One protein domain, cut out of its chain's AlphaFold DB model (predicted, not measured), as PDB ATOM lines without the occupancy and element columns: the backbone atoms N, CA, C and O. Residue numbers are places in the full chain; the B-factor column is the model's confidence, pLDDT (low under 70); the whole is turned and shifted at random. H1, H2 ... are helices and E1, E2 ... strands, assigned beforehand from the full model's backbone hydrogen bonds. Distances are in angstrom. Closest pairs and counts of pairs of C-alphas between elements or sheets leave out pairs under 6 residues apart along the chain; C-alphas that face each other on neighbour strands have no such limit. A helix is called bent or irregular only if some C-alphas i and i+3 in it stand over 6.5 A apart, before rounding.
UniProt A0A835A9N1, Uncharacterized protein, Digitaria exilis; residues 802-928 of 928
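AT A GLANCE: This is residues 802 to 928 of the 928 residues of an uncharacterized protein of Digitaria exilis (UniProt A0A835A9N1). A loose, elongated model has a strand hairpin, E2 and E3, next to a helical hairpin, H3 and H4, near its middle. H1, H2 and the lone strand E1 lie toward one end with loops among them, and at the other end residues 917 to 923 of the tail stick out. The 127 printed residues run E1 H1 H2 H3 H4 E2 E3 H5, with five named helices and three named strands; the sheet is antiparallel, and the class is mixed, with 56 residues, under half, in named elements. The radius of gyration of the C-alphas is 17.2 A and the spans are 58 by 32 by 25 A.

IN THESE COORDINATES: E2 is residues 897 to 901, from C-alpha 897 at (49.272, 73.645, 42.154), and E3 is 907 to 911. H3 is residues 858 to 867, 15.1 A, and H4 is 871 to 883, 18.2 A. H2 is residues 836 to 847, 19.4 A, after H1, 831 to 834. E1 is residues 804 to 806, from C-alpha 804 at (32.924, 70.962, 25.828). H5 is residues 912 to 915, to C-alpha 915 at (57.848, 74.239, 46.560).

HOW THE PARTS SIT: The hairpin E2 and E3 is antiparallel at 152 degrees, with N 898 and O 910 within hydrogen-bond range at 2.9 A. The closest C-alphas of H3 and E3, Lys 866 and Trp 909, are 6.9 A apart. H3 and H4 touch, closest at C-alphas 858 and 881, 6.1 A, in a shallow tilt of 19 degrees, opposite ways. H1 and H2 are close but not clearly touching, at C-alphas 831 and 838, 7.8 A. E1 pairs with no named strand. The closest C-alphas of E2 and H5, Trp 897 and Ser 912, are 5.6 A apart. H2 and H3 are irregular: C-alphas 840 and 843 are 8.2 A apart, and 863 and 866 are 7.0 A. Every O i to N i+4 pair is within hydrogen-bond range in H4, against 4 of 6 in H3 and 3 of 8 in H2, which has 7 of 9 O i to N i+3 pairs within range; H1 and H5 are too short for an O i to N i+4 pair.

THE WHOLE: The C-alphas farthest apart, Lys 837 and Asn 921, are 59.2 A apart. The printed part has no cut; the links E1 to H1 and H4 to E2 are long. Mean pLDDT of the printed part is 75.2, under 70 at residues 816 to 819, 889 to 896, 903 to 906 and 912 to 928.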
ATOM      1  N   SER A 802      34.482  76.260  24.940       77.94
ATOM      2  CA  SER A 802      35.835  75.832  24.553       77.94
ATOM      3  C   SER A 802      36.255  74.502  25.201       77.94
ATOM      4  O   SER A 802      37.045  73.767  24.620       77.94
ATOM      5  N   MET A 803      35.676  74.162  26.358       74.75
ATOM      6  CA  MET A 803      35.966  72.968  27.159       74.75
ATOM      7  C   MET A 803      34.830  71.924  27.094       74.75
ATOM      8  O   MET A 803      34.612  71.177  28.046       74.75
ATOM      9  N   GLY A 804      34.061  71.881  25.999       80.31
ATOM     10  CA  GLY A 804      32.924  70.962  25.828       80.31
ATOM     11  C   GLY A 804      31.603  71.499  26.394       80.31
ATOM     12  O   GLY A 804      31.435  72.707  26.553       80.31
ATOM     13  N   TYR A 805      30.633  70.621  26.656       82.56
ATOM     14  CA  TYR A 805      29.345  71.012  27.242       82.56
ATOM     15  C   TYR A 805      29.462  71.136  28.768       82.56
ATOM     16  O   TYR A 805      29.904  70.194  29.420       82.56
ATOM     17  N   GLN A 806      29.079  72.288  29.326       82.75
ATOM     18  CA  GLN A 806      29.240  72.629  30.748       82.75
ATOM     19  C   GLN A 806      27.948  73.214  31.341       82.75
ATOM     20  O   GLN A 806      27.048  73.626  30.595       82.75
ATOM     21  N   CYS A 807      27.836  73.217  32.672       82.69
ATOM     22  CA  CYS A 807      26.722  73.842  33.386       82.69
ATOM     23  C   CYS A 807      26.817  75.375  33.306       82.69
ATOM     24  O   CYS A 807      27.926  75.904  33.224       82.69
ATOM     25  N   PRO A 808      25.693  76.119  33.332       83.44
ATOM     26  CA  PRO A 808      25.688  77.584  33.311       83.44
ATOM     27  C   PRO A 808      26.663  78.269  34.280       83.44
ATOM     28  O   PRO A 808      27.275  79.262  33.911       83.44
ATOM     29  N   ASP A 809      26.846  77.735  35.483       82.19
ATOM     30  CA  ASP A 809      27.737  78.233  36.537       82.19
ATOM     31  C   ASP A 809      29.212  77.792  36.399       82.19
ATOM     32  O   ASP A 809      30.081  78.285  37.119       82.19
ATOM     33  N   GLU A 810      29.524  76.910  35.446       83.44
ATOM     34  CA  GLU A 810      30.874  76.389  35.181       83.44
ATOM     35  C   GLU A 810      31.628  77.148  34.066       83.44
ATOM     36  O   GLU A 810      32.759  76.789  33.740       83.44
ATOM     37  N   PHE A 811      31.050  78.194  33.456       85.25
ATOM     38  CA  PHE A 811      31.711  78.944  32.376       85.25
ATOM     39  C   PHE A 811      31.437  80.457  32.370       85.25
ATOM     40  O   PHE A 811      30.543  80.986  33.034       85.25
ATOM     41  N   ILE A 812      32.236  81.168  31.571       83.50
ATOM     42  CA  ILE A 812      32.255  82.631  31.471       83.50
ATOM     43  C   ILE A 812      31.804  83.078  30.068       83.50
ATOM     44  O   ILE A 812      32.168  82.493  29.041       83.50
ATOM     45  N   LEU A 813      31.038  84.171  29.997       82.88
ATOM     46  CA  LEU A 813      30.723  84.850  28.735       82.88
ATOM     47  C   LEU A 813      31.934  85.673  28.261       82.88
ATOM     48  O   LEU A 813      32.210  86.746  28.795       82.88
ATOM     49  N   PHE A 814      32.646  85.187  27.242       74.81
ATOM     50  CA  PHE A 814      33.867  85.831  26.747       74.81
ATOM     51  C   PHE A 814      33.610  87.172  26.031       74.81
ATOM     52  O   PHE A 814      32.925  87.235  25.000       74.81
ATOM     53  N   ASP A 815      34.237  88.239  26.535       72.62
ATOM     54  CA  ASP A 815      34.296  89.559  25.899       72.62
ATOM     55  C   ASP A 815      35.746  89.930  25.555       72.62
ATOM     56  O   ASP A 815      36.485  90.481  26.370       72.62
ATOM     57  N   ALA A 816      36.130  89.660  24.303       66.62
ATOM     58  CA  ALA A 816      37.451  89.959  23.749       66.62
ATOM     59  C   ALA A 816      37.856  91.447  23.826       66.62
ATOM     60  O   ALA A 816      39.029  91.760  23.658       66.62
ATOM     61  N   LYS A 817      36.916  92.380  24.054       68.25
ATOM     62  CA  LYS A 817      37.230  93.810  24.230       68.25
ATOM     63  C   LYS A 817      37.557  94.190  25.677       68.25
ATOM     64  O   LYS A 817      37.930  95.333  25.921       68.25
ATOM     65  N   LYS A 818      37.353  93.280  26.636       65.50
ATOM     66  CA  LYS A 818      37.446  93.546  28.083       65.50
ATOM     67  C   LYS A 818      38.264  92.512  28.854       65.50
ATOM     68  O   LYS A 818      38.252  92.535  30.080       65.50
ATOM     69  N   SER A 819      38.946  91.605  28.162       67.38
ATOM     70  CA  SER A 819      39.748  90.554  28.779       67.38
ATOM     71  C   SER A 819      41.181  90.586  28.262       67.38
ATOM     72  O   SER A 819      41.403  90.788  27.072       67.38
ATOM     73  N   SER A 820      42.138  90.347  29.159       74.00
ATOM     74  CA  SER A 820      43.526  90.018  28.819       74.00
ATOM     75  C   SER A 820      43.719  88.533  28.474       74.00
ATOM     76  O   SER A 820      44.837  88.126  28.171       74.00
ATOM     77  N   LEU A 821      42.654  87.729  28.560       80.44
ATOM     78  CA  LEU A 821      42.635  86.306  28.230       80.44
ATOM     79  C   LEU A 821      42.212  86.079  26.774       80.44
ATOM     80  O   LEU A 821      41.468  86.873  26.190       80.44
ATOM     81  N   CYS A 822      42.621  84.946  26.217       78.88
ATOM     82  CA  CYS A 822      42.125  84.410  24.953       78.88
ATOM     83  C   CYS A 822      41.117  83.268  25.187       78.88
ATOM     84  O   CYS A 822      40.916  82.813  26.313       78.88
ATOM     85  N   ILE A 823      40.424  82.830  24.131       74.19
ATOM     86  CA  ILE A 823      39.283  81.898  24.241       74.19
ATOM     87  C   ILE A 823      39.700  80.478  24.665       74.19
ATOM     88  O   ILE A 823      38.889  79.716  25.190       74.19
ATOM     89  N   GLU A 824      40.967  80.139  24.459       75.44
ATOM     90  CA  GLU A 824      41.604  78.906  24.905       75.44
ATOM     91  C   GLU A 824      41.971  78.912  26.399       75.44
ATOM     92  O   GLU A 824      42.085  77.840  26.982       75.44
ATOM     93  N   ASP A 825      42.099  80.073  27.054       81.44
ATOM     94  CA  ASP A 825      42.658  80.169  28.416       81.44
ATOM     95  C   ASP A 825      41.739  79.617  29.519       81.44
ATOM     96  O   ASP A 825      42.194  79.317  30.622       81.44
ATOM     97  N   GLY A 826      40.440  79.481  29.257       79.88
ATOM     98  CA  GLY A 826      39.461  79.111  30.275       79.88
ATOM     99  C   GLY A 826      38.150  78.576  29.699       79.88
ATOM    100  O   GLY A 826      38.012  78.447  28.479       79.88
ATOM    101  N   PRO A 827      37.174  78.258  30.568       81.56
ATOM    102  CA  PRO A 827      35.866  77.755  30.169       81.56
ATOM    103  C   PRO A 827      35.038  78.916  29.611       81.56
ATOM    104  O   PRO A 827      34.325  79.620  30.330       81.56
ATOM    105  N   PHE A 828      35.157  79.151  28.309       84.62
ATOM    106  CA  PHE A 828      34.496  80.250  27.618       84.62
ATOM    107  C   PHE A 828      33.428  79.718  26.670       84.62
ATOM    108  O   PHE A 828      33.652  78.759  25.936       84.62
ATOM    109  N   ILE A 829      32.252  80.346  26.662       82.19
ATOM    110  CA  ILE A 829      31.161  79.954  25.759       82.19
ATOM    111  C   ILE A 829      31.590  80.008  24.282       82.19
ATOM    112  O   ILE A 829      32.221  80.973  23.839       82.19
ATOM    113  N   ASP A 830      31.225  78.983  23.504       78.75
ATOM    114  CA  ASP A 830      31.628  78.851  22.100       78.75
ATOM    115  C   ASP A 830      30.896  79.881  21.222       78.75
ATOM    116  O   ASP A 830      29.804  79.667  20.680       78.75
ATOM    117  N   LYS A 831      31.521  81.052  21.092       73.69
ATOM    118  CA  LYS A 831      31.005  82.184  20.320       73.69
ATOM    119  C   LYS A 831      31.005  81.922  18.811       73.69
ATOM    120  O   LYS A 831      30.204  82.544  18.115       73.69
ATOM    121  N   ALA A 832      31.839  81.010  18.307       76.19
ATOM    122  CA  ALA A 832      31.810  80.602  16.903       76.19
ATOM    123  C   ALA A 832      30.553  79.764  16.615       76.19
ATOM    124  O   ALA A 832      29.830  80.028  15.652       76.19
ATOM    125  N   PHE A 833      30.219  78.834  17.512       79.75
ATOM    126  CA  PHE A 833      29.001  78.029  17.436       79.75
ATOM    127  C   PHE A 833      27.733  78.874  17.618       79.75
ATOM    128  O   PHE A 833      26.865  78.865  16.744       79.75
ATOM    129  N   TYR A 834      27.609  79.664  18.691       79.69
ATOM    130  CA  TYR A 834      26.380  80.434  18.959       79.69
ATOM    131  C   TYR A 834      26.250  81.730  18.139       79.69
ATOM    132  O   TYR A 834      25.135  82.142  17.806       79.69
ATOM    133  N   GLY A 835      27.359  82.335  17.712       78.81
ATOM    134  CA  GLY A 835      27.385  83.590  16.957       78.81
ATOM    135  C   GLY A 835      27.089  84.841  17.798       78.81
ATOM    136  O   GLY A 835      26.856  84.793  19.006       78.81
ATOM    137  N   SER A 836      27.072  86.006  17.142       73.56
ATOM    138  CA  SER A 836      26.946  87.323  17.793       73.56
ATOM    139  C   SER A 836      25.626  87.552  18.545       73.56
ATOM    140  O   SER A 836      25.599  88.312  19.513       73.56
ATOM    141  N   LYS A 837      24.541  86.864  18.155       74.31
ATOM    142  CA  LYS A 837      23.192  87.010  18.741       74.31
ATOM    143  C   LYS A 837      23.147  86.697  20.246       74.31
ATOM    144  O   LYS A 837      22.288  87.235  20.948       74.31
ATOM    145  N   LEU A 838      24.096  85.902  20.747       78.38
ATOM    146  CA  LEU A 838      24.279  85.573  22.165       78.38
ATOM    147  C   LEU A 838      24.418  86.819  23.062       78.38
ATOM    148  O   LEU A 838      23.898  86.831  24.174       78.38
ATOM    149  N   ALA A 839      25.028  87.904  22.565       73.69
ATOM    150  CA  ALA A 839      25.181  89.152  23.323       73.69
ATOM    151  C   ALA A 839      23.833  89.757  23.765       73.69
ATOM    152  O   ALA A 839      23.747  90.383  24.818       73.69
ATOM    153  N   SER A 840      22.757  89.509  23.006       81.19
ATOM    154  CA  SER A 840      21.406  89.969  23.350       81.19
ATOM    155  C   SER A 840      20.755  89.201  24.512       81.19
ATOM    156  O   SER A 840      19.657  89.567  24.932       81.19
ATOM    157  N   PHE A 841      21.405  88.160  25.038       83.69
ATOM    158  CA  PHE A 841      20.930  87.327  26.148       83.69
ATOM    159  C   PHE A 841      21.736  87.511  27.437       83.69
ATOM    160  O   PHE A 841      21.544  86.736  28.367       83.69
ATOM    161  N   LYS A 842      22.610  88.526  27.525       83.25
ATOM    162  CA  LYS A 842      23.496  88.746  28.682       83.25
ATOM    163  C   LYS A 842      22.765  88.659  30.030       83.25
ATOM    164  O   LYS A 842      23.177  87.888  30.886       83.25
ATOM    165  N   ASP A 843      21.656  89.372  30.195       81.44
ATOM    166  CA  ASP A 843      20.920  89.391  31.470       81.44
ATOM    167  C   ASP A 843      20.244  88.040  31.767       81.44
ATOM    168  O   ASP A 843      20.161  87.605  32.913       81.44
ATOM    169  N   SER A 844      19.808  87.334  30.720       83.56
ATOM    170  CA  SER A 844      19.224  85.993  30.815       83.56
ATOM    171  C   SER A 844      20.263  84.939  31.199       83.56
ATOM    172  O   SER A 844      19.965  84.077  32.017       83.56
ATOM    173  N   LEU A 845      21.481  85.042  30.653       84.94
ATOM    174  CA  LEU A 845      22.635  84.205  30.994       84.94
ATOM    175  C   LEU A 845      23.063  84.438  32.450       84.94
ATOM    176  O   LEU A 845      23.202  83.483  33.209       84.94
ATOM    177  N   ALA A 846      23.174  85.701  32.874       83.69
ATOM    178  CA  ALA A 846      23.485  86.052  34.261       83.69
ATOM    179  C   ALA A 846      22.465  85.466  35.251       83.69
ATOM    180  O   ALA A 846      22.828  84.983  36.322       83.69
ATOM    181  N   ARG A 847      21.176  85.474  34.887       80.94
ATOM    182  CA  ARG A 847      20.098  84.992  35.760       80.94
ATOM    183  C   ARG A 847      20.052  83.470  35.920       80.94
ATOM    184  O   ARG A 847      19.459  83.014  36.892       80.94
ATOM    185  N   ILE A 848      20.683  82.715  35.018       80.81
ATOM    186  CA  ILE A 848      20.848  81.255  35.123       80.81
ATOM    187  C   ILE A 848      22.211  80.832  35.698       80.81
ATOM    188  O   ILE A 848      22.529  79.653  35.658       80.81
ATOM    189  N   GLY A 849      23.009  81.766  36.229       80.31
ATOM    190  CA  GLY A 849      24.287  81.472  36.892       80.31
ATOM    191  C   GLY A 849      25.544  81.735  36.057       80.31
ATOM    192  O   GLY A 849      26.639  81.688  36.610       80.31
ATOM    193  N   VAL A 850      25.421  82.085  34.769       86.50
ATOM    194  CA  VAL A 850      26.594  82.361  33.918       86.50
ATOM    195  C   VAL A 850      27.335  83.599  34.395       86.50
ATOM    196  O   VAL A 850      26.757  84.679  34.544       86.50
ATOM    197  N   ILE A 851      28.654  83.478  34.526       84.19
ATOM    198  CA  ILE A 851      29.514  84.613  34.847       84.19
ATOM    199  C   ILE A 851      29.637  85.512  33.606       84.19
ATOM    200  O   ILE A 851      30.423  85.271  32.689       84.19
ATOM    201  N   VAL A 852      28.828  86.576  33.560       84.00
ATOM    202  CA  VAL A 852      28.765  87.520  32.422       84.00
ATOM    203  C   VAL A 852      29.758  88.686  32.488       84.00
ATOM    204  O   VAL A 852      29.704  89.603  31.660       84.00
ATOM    205  N   ASN A 853      30.638  88.678  33.486       81.62
ATOM    206  CA  ASN A 853      31.744  89.613  33.643       81.62
ATOM    207  C   ASN A 853      33.017  88.813  33.920       81.62
ATOM    208  O   ASN A 853      33.116  88.169  34.961       81.62
ATOM    209  N   VAL A 854      33.997  88.874  33.017       78.56
ATOM    210  CA  VAL A 854      35.248  88.113  33.160       78.56
ATOM    211  C   VAL A 854      36.013  88.480  34.438       78.56
ATOM    212  O   VAL A 854      36.640  87.610  35.026       78.56
ATOM    213  N   ASN A 855      35.869  89.703  34.958       79.06
ATOM    214  CA  ASN A 855      36.494  90.137  36.219       79.06
ATOM    215  C   ASN A 855      35.815  89.566  37.485       79.06
ATOM    216  O   ASN A 855      36.151  89.970  38.593       79.06
ATOM    217  N   CYS A 856      34.821  88.690  37.322       79.56
ATOM    218  CA  CYS A 856      34.192  87.924  38.399       79.56
ATOM    219  C   CYS A 856      34.391  86.407  38.218       79.56
ATOM    220  O   CYS A 856      33.802  85.627  38.958       79.56
ATOM    221  N   GLY A 857      35.153  85.986  37.201       80.62
ATOM    222  CA  GLY A 857      35.347  84.584  36.820       80.62
ATOM    223  C   GLY A 857      36.670  83.970  37.271       80.62
ATOM    224  O   GLY A 857      36.965  82.842  36.880       80.62
ATOM    225  N   GLN A 858      37.465  84.681  38.072       82.38
ATOM    226  CA  GLN A 858      38.825  84.284  38.438       82.38
ATOM    227  C   GLN A 858      38.905  82.876  39.054       82.38
ATOM    228  O   GLN A 858      39.794  82.115  38.684       82.38
ATOM    229  N   ASP A 859      37.926  82.470  39.869       81.62
ATOM    230  CA  ASP A 859      37.868  81.125  40.463       81.62
ATOM    231  C   ASP A 859      37.589  80.003  39.448       81.62
ATOM    232  O   ASP A 859      37.982  78.859  39.673       81.62
ATOM    233  N   LEU A 860      36.894  80.291  38.340       82.44
ATOM    234  CA  LEU A 860      36.712  79.325  37.248       82.44
ATOM    235  C   LEU A 860      37.991  79.214  36.418       82.44
ATOM    236  O   LEU A 860      38.452  78.108  36.152       82.44
ATOM    237  N   VAL A 861      38.596  80.344  36.041       82.06
ATOM    238  CA  VAL A 861      39.844  80.337  35.260       82.06
ATOM    239  C   VAL A 861      40.974  79.663  36.053       82.06
ATOM    240  O   VAL A 861      41.699  78.845  35.493       82.06
ATOM    241  N   ALA A 862      41.074  79.916  37.364       81.00
ATOM    242  CA  ALA A 862      42.033  79.255  38.249       81.00
ATOM    243  C   ALA A 862      41.837  77.729  38.314       81.00
ATOM    244  O   ALA A 862      42.810  76.993  38.180       81.00
ATOM    245  N   ARG A 863      40.594  77.232  38.419       80.25
ATOM    246  CA  ARG A 863      40.310  75.781  38.412       80.25
ATOM    247  C   ARG A 863      40.737  75.080  37.119       80.25
ATOM    248  O   ARG A 863      41.107  73.909  37.149       80.25
ATOM    249  N   HIS A 864      40.727  75.782  35.985       78.44
ATOM    250  CA  HIS A 864      41.183  75.242  34.700       78.44
ATOM    251  C   HIS A 864      42.674  75.458  34.413       78.44
ATOM    252  O   HIS A 864      43.183  74.900  33.443       78.44
ATOM    253  N   LEU A 865      43.395  76.193  35.263       79.81
ATOM    254  CA  LEU A 865      44.817  76.497  35.092       79.81
ATOM    255  C   LEU A 865      45.669  75.223  34.920       79.81
ATOM    256  O   LEU A 865      46.483  75.151  34.000       79.81
ATOM    257  N   LYS A 866      45.402  74.180  35.722       78.19
ATOM    258  CA  LYS A 866      46.098  72.878  35.672       78.19
ATOM    259  C   LYS A 866      45.879  72.087  34.370       78.19
ATOM    260  O   LYS A 866      46.657  71.184  34.065       78.19
ATOM    261  N   ASN A 867      44.851  72.412  33.584       79.75
ATOM    262  CA  ASN A 867      44.587  71.736  32.308       79.75
ATOM    263  C   ASN A 867      45.525  72.214  31.188       79.75
ATOM    264  O   ASN A 867      45.605  71.570  30.140       79.75
ATOM    265  N   HIS A 868      46.243  73.319  31.402       81.25
ATOM    266  CA  HIS A 868      47.173  73.884  30.431       81.25
ATOM    267  C   HIS A 868      48.588  73.340  30.603       81.25
ATOM    268  O   HIS A 868      49.045  73.075  31.714       81.25
ATOM    269  N   LYS A 869      49.297  73.220  29.478       78.44
ATOM    270  CA  LYS A 869      50.745  72.940  29.420       78.44
ATOM    271  C   LYS A 869      51.538  74.037  28.706       78.44
ATOM    272  O   LYS A 869      52.750  74.113  28.838       78.44
ATOM    273  N   ILE A 870      50.856  74.895  27.945       81.25
ATOM    274  CA  ILE A 870      51.490  75.934  27.134       81.25
ATOM    275  C   ILE A 870      51.882  77.099  28.044       81.25
ATOM    276  O   ILE A 870      51.022  77.781  28.609       81.25
ATOM    277  N   ARG A 871      53.187  77.364  28.154       81.19
ATOM    278  CA  ARG A 871      53.741  78.411  29.026       81.19
ATOM    279  C   ARG A 871      53.123  79.795  28.793       81.19
ATOM    280  O   ARG A 871      52.850  80.499  29.759       81.19
ATOM    281  N   THR A 872      52.879  80.190  27.543       82.56
ATOM    282  CA  THR A 872      52.304  81.509  27.209       82.56
ATOM    283  C   THR A 872      50.869  81.663  27.723       82.56
ATOM    284  O   THR A 872      50.564  82.672  28.358       82.56
ATOM    285  N   THR A 873      50.024  80.644  27.546       83.38
ATOM    286  CA  THR A 873      48.679  80.542  28.142       83.38
ATOM    287  C   THR A 873      48.737  80.616  29.668       83.38
ATOM    288  O   THR A 873      48.043  81.429  30.274       83.38
ATOM    289  N   ILE A 874      49.617  79.836  30.300       84.00
ATOM    290  CA  ILE A 874      49.774  79.801  31.763       84.00
ATOM    291  C   ILE A 874      50.201  81.174  32.310       84.00
ATOM    292  O   ILE A 874      49.597  81.674  33.259       84.00
ATOM    293  N   CYS A 875      51.178  81.838  31.685       82.94
ATOM    294  CA  CYS A 875      51.590  83.195  32.059       82.94
ATOM    295  C   CYS A 875      50.461  84.223  31.879       82.94
ATOM    296  O   CYS A 875      50.277  85.082  32.743       82.94
ATOM    297  N   ARG A 876      49.682  84.134  30.793       86.62
ATOM    298  CA  ARG A 876      48.533  85.016  30.519       86.62
ATOM    299  C   ARG A 876      47.427  84.852  31.568       86.62
ATOM    300  O   ARG A 876      46.887  85.854  32.037       86.62
ATOM    301  N   ILE A 877      47.167  83.619  32.010       85.25
ATOM    302  CA  ILE A 877      46.239  83.329  33.111       85.25
ATOM    303  C   ILE A 877      46.778  83.848  34.447       85.25
ATOM    304  O   ILE A 877      46.045  84.543  35.145       85.25
ATOM    305  N   TYR A 878      48.043  83.590  34.802       85.06
ATOM    306  CA  TYR A 878      48.625  84.104  36.051       85.06
ATOM    307  C   TYR A 878      48.580  85.636  36.130       85.06
ATOM    308  O   TYR A 878      48.200  86.176  37.168       85.06
ATOM    309  N   MET A 879      48.887  86.340  35.035       85.44
ATOM    310  CA  MET A 879      48.757  87.803  34.958       85.44
ATOM    311  C   MET A 879      47.311  88.267  35.174       85.44
ATOM    312  O   MET A 879      47.067  89.236  35.887       85.44
ATOM    313  N   TYR A 880      46.334  87.565  34.600       86.06
ATOM    314  CA  TYR A 880      44.917  87.848  34.831       86.06
ATOM    315  C   TYR A 880      44.494  87.586  36.290       86.06
ATOM    316  O   TYR A 880      43.853  88.446  36.890       86.06
ATOM    317  N   LEU A 881      44.901  86.464  36.899       84.06
ATOM    318  CA  LEU A 881      44.608  86.153  38.306       84.06
ATOM    319  C   LEU A 881      45.227  87.192  39.254       84.06
ATOM    320  O   LEU A 881      44.560  87.641  40.188       84.06
ATOM    321  N   MET A 882      46.457  87.633  38.970       83.50
ATOM    322  CA  MET A 882      47.123  88.737  39.666       83.50
ATOM    323  C   MET A 882      46.336  90.049  39.529       83.50
ATOM    324  O   MET A 882      46.046  90.690  40.536       83.50
ATOM    325  N   ASN A 883      45.922  90.422  38.313       83.81
ATOM    326  CA  ASN A 883      45.117  91.626  38.067       83.81
ATOM    327  C   ASN A 883      43.748  91.586  38.773       83.81
ATOM    328  O   ASN A 883      43.216  92.627  39.156       83.81
ATOM    329  N   CYS A 884      43.178  90.395  38.973       80.88
ATOM    330  CA  CYS A 884      41.953  90.190  39.746       80.88
ATOM    331  C   CYS A 884      42.175  90.139  41.271       80.88
ATOM    332  O   CYS A 884      41.203  89.962  42.003       80.88
ATOM    333  N   ASN A 885      43.414  90.287  41.763       83.50
ATOM    334  CA  ASN A 885      43.805  90.070  43.166       83.50
ATOM    335  C   ASN A 885      43.330  88.713  43.723       83.50
ATOM    336  O   ASN A 885      42.956  88.605  44.895       83.50
ATOM    337  N   TRP A 886      43.303  87.682  42.872       84.88
ATOM    338  CA  TRP A 886      42.808  86.359  43.240       84.88
ATOM    339  C   TRP A 886      43.689  85.703  44.308       84.88
ATOM    340  O   TRP A 886      44.910  85.871  44.325       84.88
ATOM    341  N   LYS A 887      43.058  84.925  45.191       79.06
ATOM    342  CA  LYS A 887      43.722  84.120  46.217       79.06
ATOM    343  C   LYS A 887      43.134  82.707  46.201       79.06
ATOM    344  O   LYS A 887      41.914  82.592  46.075       79.06
ATOM    345  N   PRO A 888      43.954  81.652  46.352       70.88
ATOM    346  CA  PRO A 888      43.445  80.294  46.492       70.88
ATOM    347  C   PRO A 888      42.553  80.175  47.734       70.88
ATOM    348  O   PRO A 888      42.771  80.838  48.746       70.88
ATOM    349  N   ASN A 889      41.528  79.332  47.634       67.81
ATOM    350  CA  ASN A 889      40.597  79.041  48.719       67.81
ATOM    351  C   ASN A 889      41.073  77.789  49.465       67.81
ATOM    352  O   ASN A 889      41.066  76.705  48.883       67.81
ATOM    353  N   ASP A 890      41.414  77.920  50.750       61.09
ATOM    354  CA  ASP A 890      41.976  76.840  51.585       61.09
ATOM    355  C   ASP A 890      41.114  75.563  51.642       61.09
ATOM    356  O   ASP A 890      41.604  74.480  51.963       61.09
ATOM    357  N   LYS A 891      39.815  75.664  51.325       59.25
ATOM    358  CA  LYS A 891      38.898  74.514  51.278       59.25
ATOM    359  C   LYS A 891      39.010  73.679  49.999       59.25
ATOM    360  O   LYS A 891      38.561  72.536  49.998       59.25
ATOM    361  N   ASP A 892      39.572  74.224  48.924       60.91
ATOM    362  CA  ASP A 892      39.545  73.622  47.589       60.91
ATOM    363  C   ASP A 892      40.946  73.147  47.168       60.91
ATOM    364  O   ASP A 892      41.651  73.789  46.386       60.91
ATOM    365  N   LYS A 893      41.350  71.981  47.702       56.94
ATOM    366  CA  LYS A 893      42.681  71.359  47.501       56.94
ATOM    367  C   LYS A 893      43.067  71.135  46.027       56.94
ATOM    368  O   LYS A 893      44.222  70.832  45.732       56.94
ATOM    369  N   SER A 894      42.120  71.273  45.099       57.22
ATOM    370  CA  SER A 894      42.350  71.205  43.655       57.22
ATOM    371  C   SER A 894      43.212  72.356  43.113       57.22
ATOM    372  O   SER A 894      43.885  72.166  42.100       57.22
ATOM    373  N   ASN A 895      43.260  73.502  43.806       61.06
ATOM    374  CA  ASN A 895      43.895  74.736  43.320       61.06
ATOM    375  C   ASN A 895      45.313  74.986  43.877       61.06
ATOM    376  O   ASN A 895      45.949  75.976  43.523       61.06
ATOM    377  N   ASN A 896      45.845  74.077  44.703       67.38
ATOM    378  CA  ASN A 896      47.164  74.198  45.345       67.38
ATOM    379  C   ASN A 896      48.317  73.710  44.440       67.38
ATOM    380  O   ASN A 896      49.211  72.991  44.889       67.38
ATOM    381  N   TRP A 897      48.281  74.065  43.152       74.50
ATOM    382  CA  TRP A 897      49.272  73.645  42.154       74.50
ATOM    383  C   TRP A 897      49.985  74.848  41.539       74.50
ATOM    384  O   TRP A 897      49.358  75.838  41.158       74.50
ATOM    385  N   ILE A 898      51.307  74.751  41.429       77.19
ATOM    386  CA  ILE A 898      52.184  75.786  40.875       77.19
ATOM    387  C   ILE A 898      52.874  75.210  39.636       77.19
ATOM    388  O   ILE A 898      53.347  74.074  39.659       77.19
ATOM    389  N   TRP A 899      52.922  75.987  38.553       81.88
ATOM    390  CA  TRP A 899      53.674  75.619  37.356       81.88
ATOM    391  C   TRP A 899      55.152  75.947  37.544       81.88
ATOM    392  O   TRP A 899      55.513  77.118  37.686       81.88
ATOM    393  N   ILE A 900      56.008  74.930  37.494       79.94
ATOM    394  CA  ILE A 900      57.457  75.106  37.400       79.94
ATOM    395  C   ILE A 900      57.864  74.915  35.931       79.94
ATOM    396  O   ILE A 900      57.787  73.793  35.424       79.94
ATOM    397  N   PRO A 901      58.298  75.976  35.222       75.50
ATOM    398  CA  PRO A 901      58.875  75.831  33.891       75.50
ATOM    399  C   PRO A 901      60.243  75.143  33.989       75.50
ATOM    400  O   PRO A 901      61.081  75.545  34.797       75.50
ATOM    401  N   LYS A 902      60.473  74.127  33.152       70.69
ATOM    402  CA  LYS A 902      61.747  73.391  33.055       70.69
ATOM    403  C   LYS A 902      62.570  73.834  31.851       70.69
ATOM    404  O   LYS A 902      63.769  74.059  31.971       70.69
ATOM    405  N   GLU A 903      61.908  74.003  30.715       68.38
ATOM    406  CA  GLU A 903      62.505  74.374  29.429       68.38
ATOM    407  C   GLU A 903      61.710  75.537  28.794       68.38
ATOM    408  O   GLU A 903      60.719  75.991  29.379       68.38
ATOM    409  N   PRO A 904      62.122  76.112  27.643       61.19
ATOM    410  CA  PRO A 904      61.458  77.290  27.081       61.19
ATOM    411  C   PRO A 904      59.941  77.136  26.903       61.19
ATOM    412  O   PRO A 904      59.216  78.075  27.244       61.19
ATOM    413  N   GLU A 905      59.476  75.957  26.473       60.38
ATOM    414  CA  GLU A 905      58.056  75.639  26.250       60.38
ATOM    415  C   GLU A 905      57.487  74.521  27.149       60.38
ATOM    416  O   GLU A 905      56.283  74.281  27.093       60.38
ATOM    417  N   ASP A 906      58.299  73.886  28.006       69.31
ATOM    418  CA  ASP A 906      57.888  72.743  28.843       69.31
ATOM    419  C   ASP A 906      58.063  72.994  30.354       69.31
ATOM    420  O   ASP A 906      58.844  73.845  30.798       69.31
ATOM    421  N   GLY A 907      57.315  72.254  31.167       78.62
ATOM    422  CA  GLY A 907      57.273  72.395  32.619       78.62
ATOM    423  C   GLY A 907      56.330  71.394  33.278       78.62
ATOM    424  O   GLY A 907      55.743  70.529  32.630       78.62
ATOM    425  N   GLU A 908      56.180  71.505  34.594       82.56
ATOM    426  CA  GLU A 908      55.323  70.606  35.362       82.56
ATOM    427  C   GLU A 908      54.477  71.325  36.414       82.56
ATOM    428  O   GLU A 908      54.871  72.337  36.995       82.56
ATOM    429  N   TRP A 909      53.298  70.760  36.676       83.62
ATOM    430  CA  TRP A 909      52.447  71.141  37.796       83.62
ATOM    431  C   TRP A 909      52.888  70.378  39.047       83.62
ATOM    432  O   TRP A 909      52.639  69.177  39.149       83.62
ATOM    433  N   VAL A 910      53.478  71.078  40.013       77.19
ATOM    434  CA  VAL A 910      53.786  70.545  41.355       77.19
ATOM    435  C   VAL A 910      52.781  71.056  42.384       77.19
ATOM    436  O   VAL A 910      52.149  72.092  42.170       77.19
ATOM    437  N   SER A 911      52.622  70.352  43.508       70.69
ATOM    438  CA  SER A 911      51.860  70.900  44.635       70.69
ATOM    439  C   SER A 911      52.645  72.035  45.300       70.69
ATOM    440  O   SER A 911      53.877  72.019  45.330       70.69
ATOM    441  N   SER A 912      51.945  73.013  45.875       67.19
ATOM    442  CA  SER A 912      52.576  74.115  46.615       67.19
ATOM    443  C   SER A 912      53.401  73.638  47.819       67.19
ATOM    444  O   SER A 912      54.387  74.277  48.175       67.19
ATOM    445  N   GLU A 913      53.031  72.499  48.410       65.69
ATOM    446  CA  GLU A 913      53.754  71.836  49.506       65.69
ATOM    447  C   GLU A 913      55.166  71.387  49.077       65.69
ATOM    448  O   GLU A 913      56.107  71.458  49.865       65.69
ATOM    449  N   CYS A 914      55.353  71.003  47.808       65.44
ATOM    450  CA  CYS A 914      56.656  70.612  47.259       65.44
ATOM    451  C   CYS A 914      57.575  71.801  46.908       65.44
ATOM    452  O   CYS A 914      58.730  71.582  46.547       65.44
ATOM    453  N   CYS A 915      57.105  73.050  47.006       64.38
ATOM    454  CA  CYS A 915      57.848  74.239  46.560       64.38
ATOM    455  C   CYS A 915      58.730  74.904  47.639       64.38
ATOM    456  O   CYS A 915      59.339  75.944  47.375       64.38
ATOM    457  N   VAL A 916      58.817  74.349  48.854       59.25
ATOM    458  CA  VAL A 916      59.605  74.934  49.959       59.25
ATOM    459  C   VAL A 916      61.099  74.624  49.792       59.25
ATOM    460  O   VAL A 916      61.625  73.657  50.333       59.25
ATOM    461  N   LEU A 917      61.805  75.470  49.037       57.97
ATOM    462  CA  LEU A 917      63.204  75.236  48.643       57.97
ATOM    463  C   LEU A 917      64.272  75.610  49.699       57.97
ATOM    464  O   LEU A 917      65.438  75.285  49.497       57.97
ATOM    465  N   SER A 918      63.924  76.287  50.807       53.75
ATOM    466  CA  SER A 918      64.864  76.583  51.913       53.75
ATOM    467  C   SER A 918      64.169  77.143  53.172       53.75
ATOM    468  O   SER A 918      64.013  78.359  53.291       53.75
ATOM    469  N   ASP A 919      63.852  76.306  54.170       60.50
ATOM    470  CA  ASP A 919      63.416  76.760  55.509       60.50
ATOM    471  C   ASP A 919      64.601  76.877  56.491       60.50
ATOM    472  O   ASP A 919      64.770  76.081  57.416       60.50
ATOM    473  N   LYS A 920      65.461  77.882  56.282       52.34
ATOM    474  CA  LYS A 920      66.655  78.117  57.124       52.34
ATOM    475  C   LYS A 920      66.347  78.450  58.591       52.34
ATOM    476  O   LYS A 920      67.254  78.357  59.414       52.34
ATOM    477  N   ASN A 921      65.104  78.815  58.914       57.22
ATOM    478  CA  ASN A 921      64.703  79.278  60.245       57.22
ATOM    479  C   ASN A 921      63.709  78.326  60.950       57.22
ATOM    480  O   ASN A 921      63.233  78.663  62.031       57.22
ATOM    481  N   ASN A 922      63.405  77.152  60.373       56.78
ATOM    482  CA  ASN A 922      62.349  76.218  60.819       56.78
ATOM    483  C   ASN A 922      60.960  76.876  61.014       56.78
ATOM    484  O   ASN A 922      60.160  76.410  61.828       56.78
ATOM    485  N   LEU A 923      60.655  77.956  60.285       57.25
ATOM    486  CA  LEU A 923      59.424  78.735  60.481       57.25
ATOM    487  C   LEU A 923      58.170  78.040  59.935       57.25
ATOM    488  O   LEU A 923      57.066  78.397  60.337       57.25
ATOM    489  N   PHE A 924      58.320  77.042  59.061       58.62
ATOM    490  CA  PHE A 924      57.196  76.350  58.416       58.62
ATOM    491  C   PHE A 924      57.038  74.892  58.865       58.62
ATOM    492  O   PHE A 924      56.097  74.213  58.463       58.62
ATOM    493  N   ARG A 925      57.900  74.409  59.768       50.56
ATOM    494  CA  ARG A 925      57.904  73.011  60.234       50.56
ATOM    495  C   ARG A 925      56.820  72.665  61.272       50.56
ATOM    496  O   ARG A 925      56.739  71.514  61.688       50.56
ATOM    497  N   GLN A 926      56.015  73.637  61.706       51.81
ATOM    498  CA  GLN A 926      54.906  73.447  62.659       51.81
ATOM    499  C   GLN A 926      53.512  73.730  62.062       51.81
ATOM    500  O   GLN A 926      52.539  73.777  62.811       51.81
ATOM    501  N   ILE A 927      53.395  73.914  60.738       54.06
ATOM    502  CA  ILE A 927      52.106  74.107  60.040       54.06
ATOM    503  C   ILE A 927      52.058  73.253  58.751       54.06
ATOM    504  O   ILE A 927      51.759  73.750  57.666       54.06
ATOM    505  N   LEU A 928      52.392  71.965  58.890       43.72
ATOM    506  CA  LEU A 928      52.177  70.891  57.910       43.72
ATOM    507  C   LEU A 928      51.413  69.749  58.593       43.72
ATOM    508  O   LEU A 928      51.859  69.361  59.697       43.72
TER     509      LEU A 928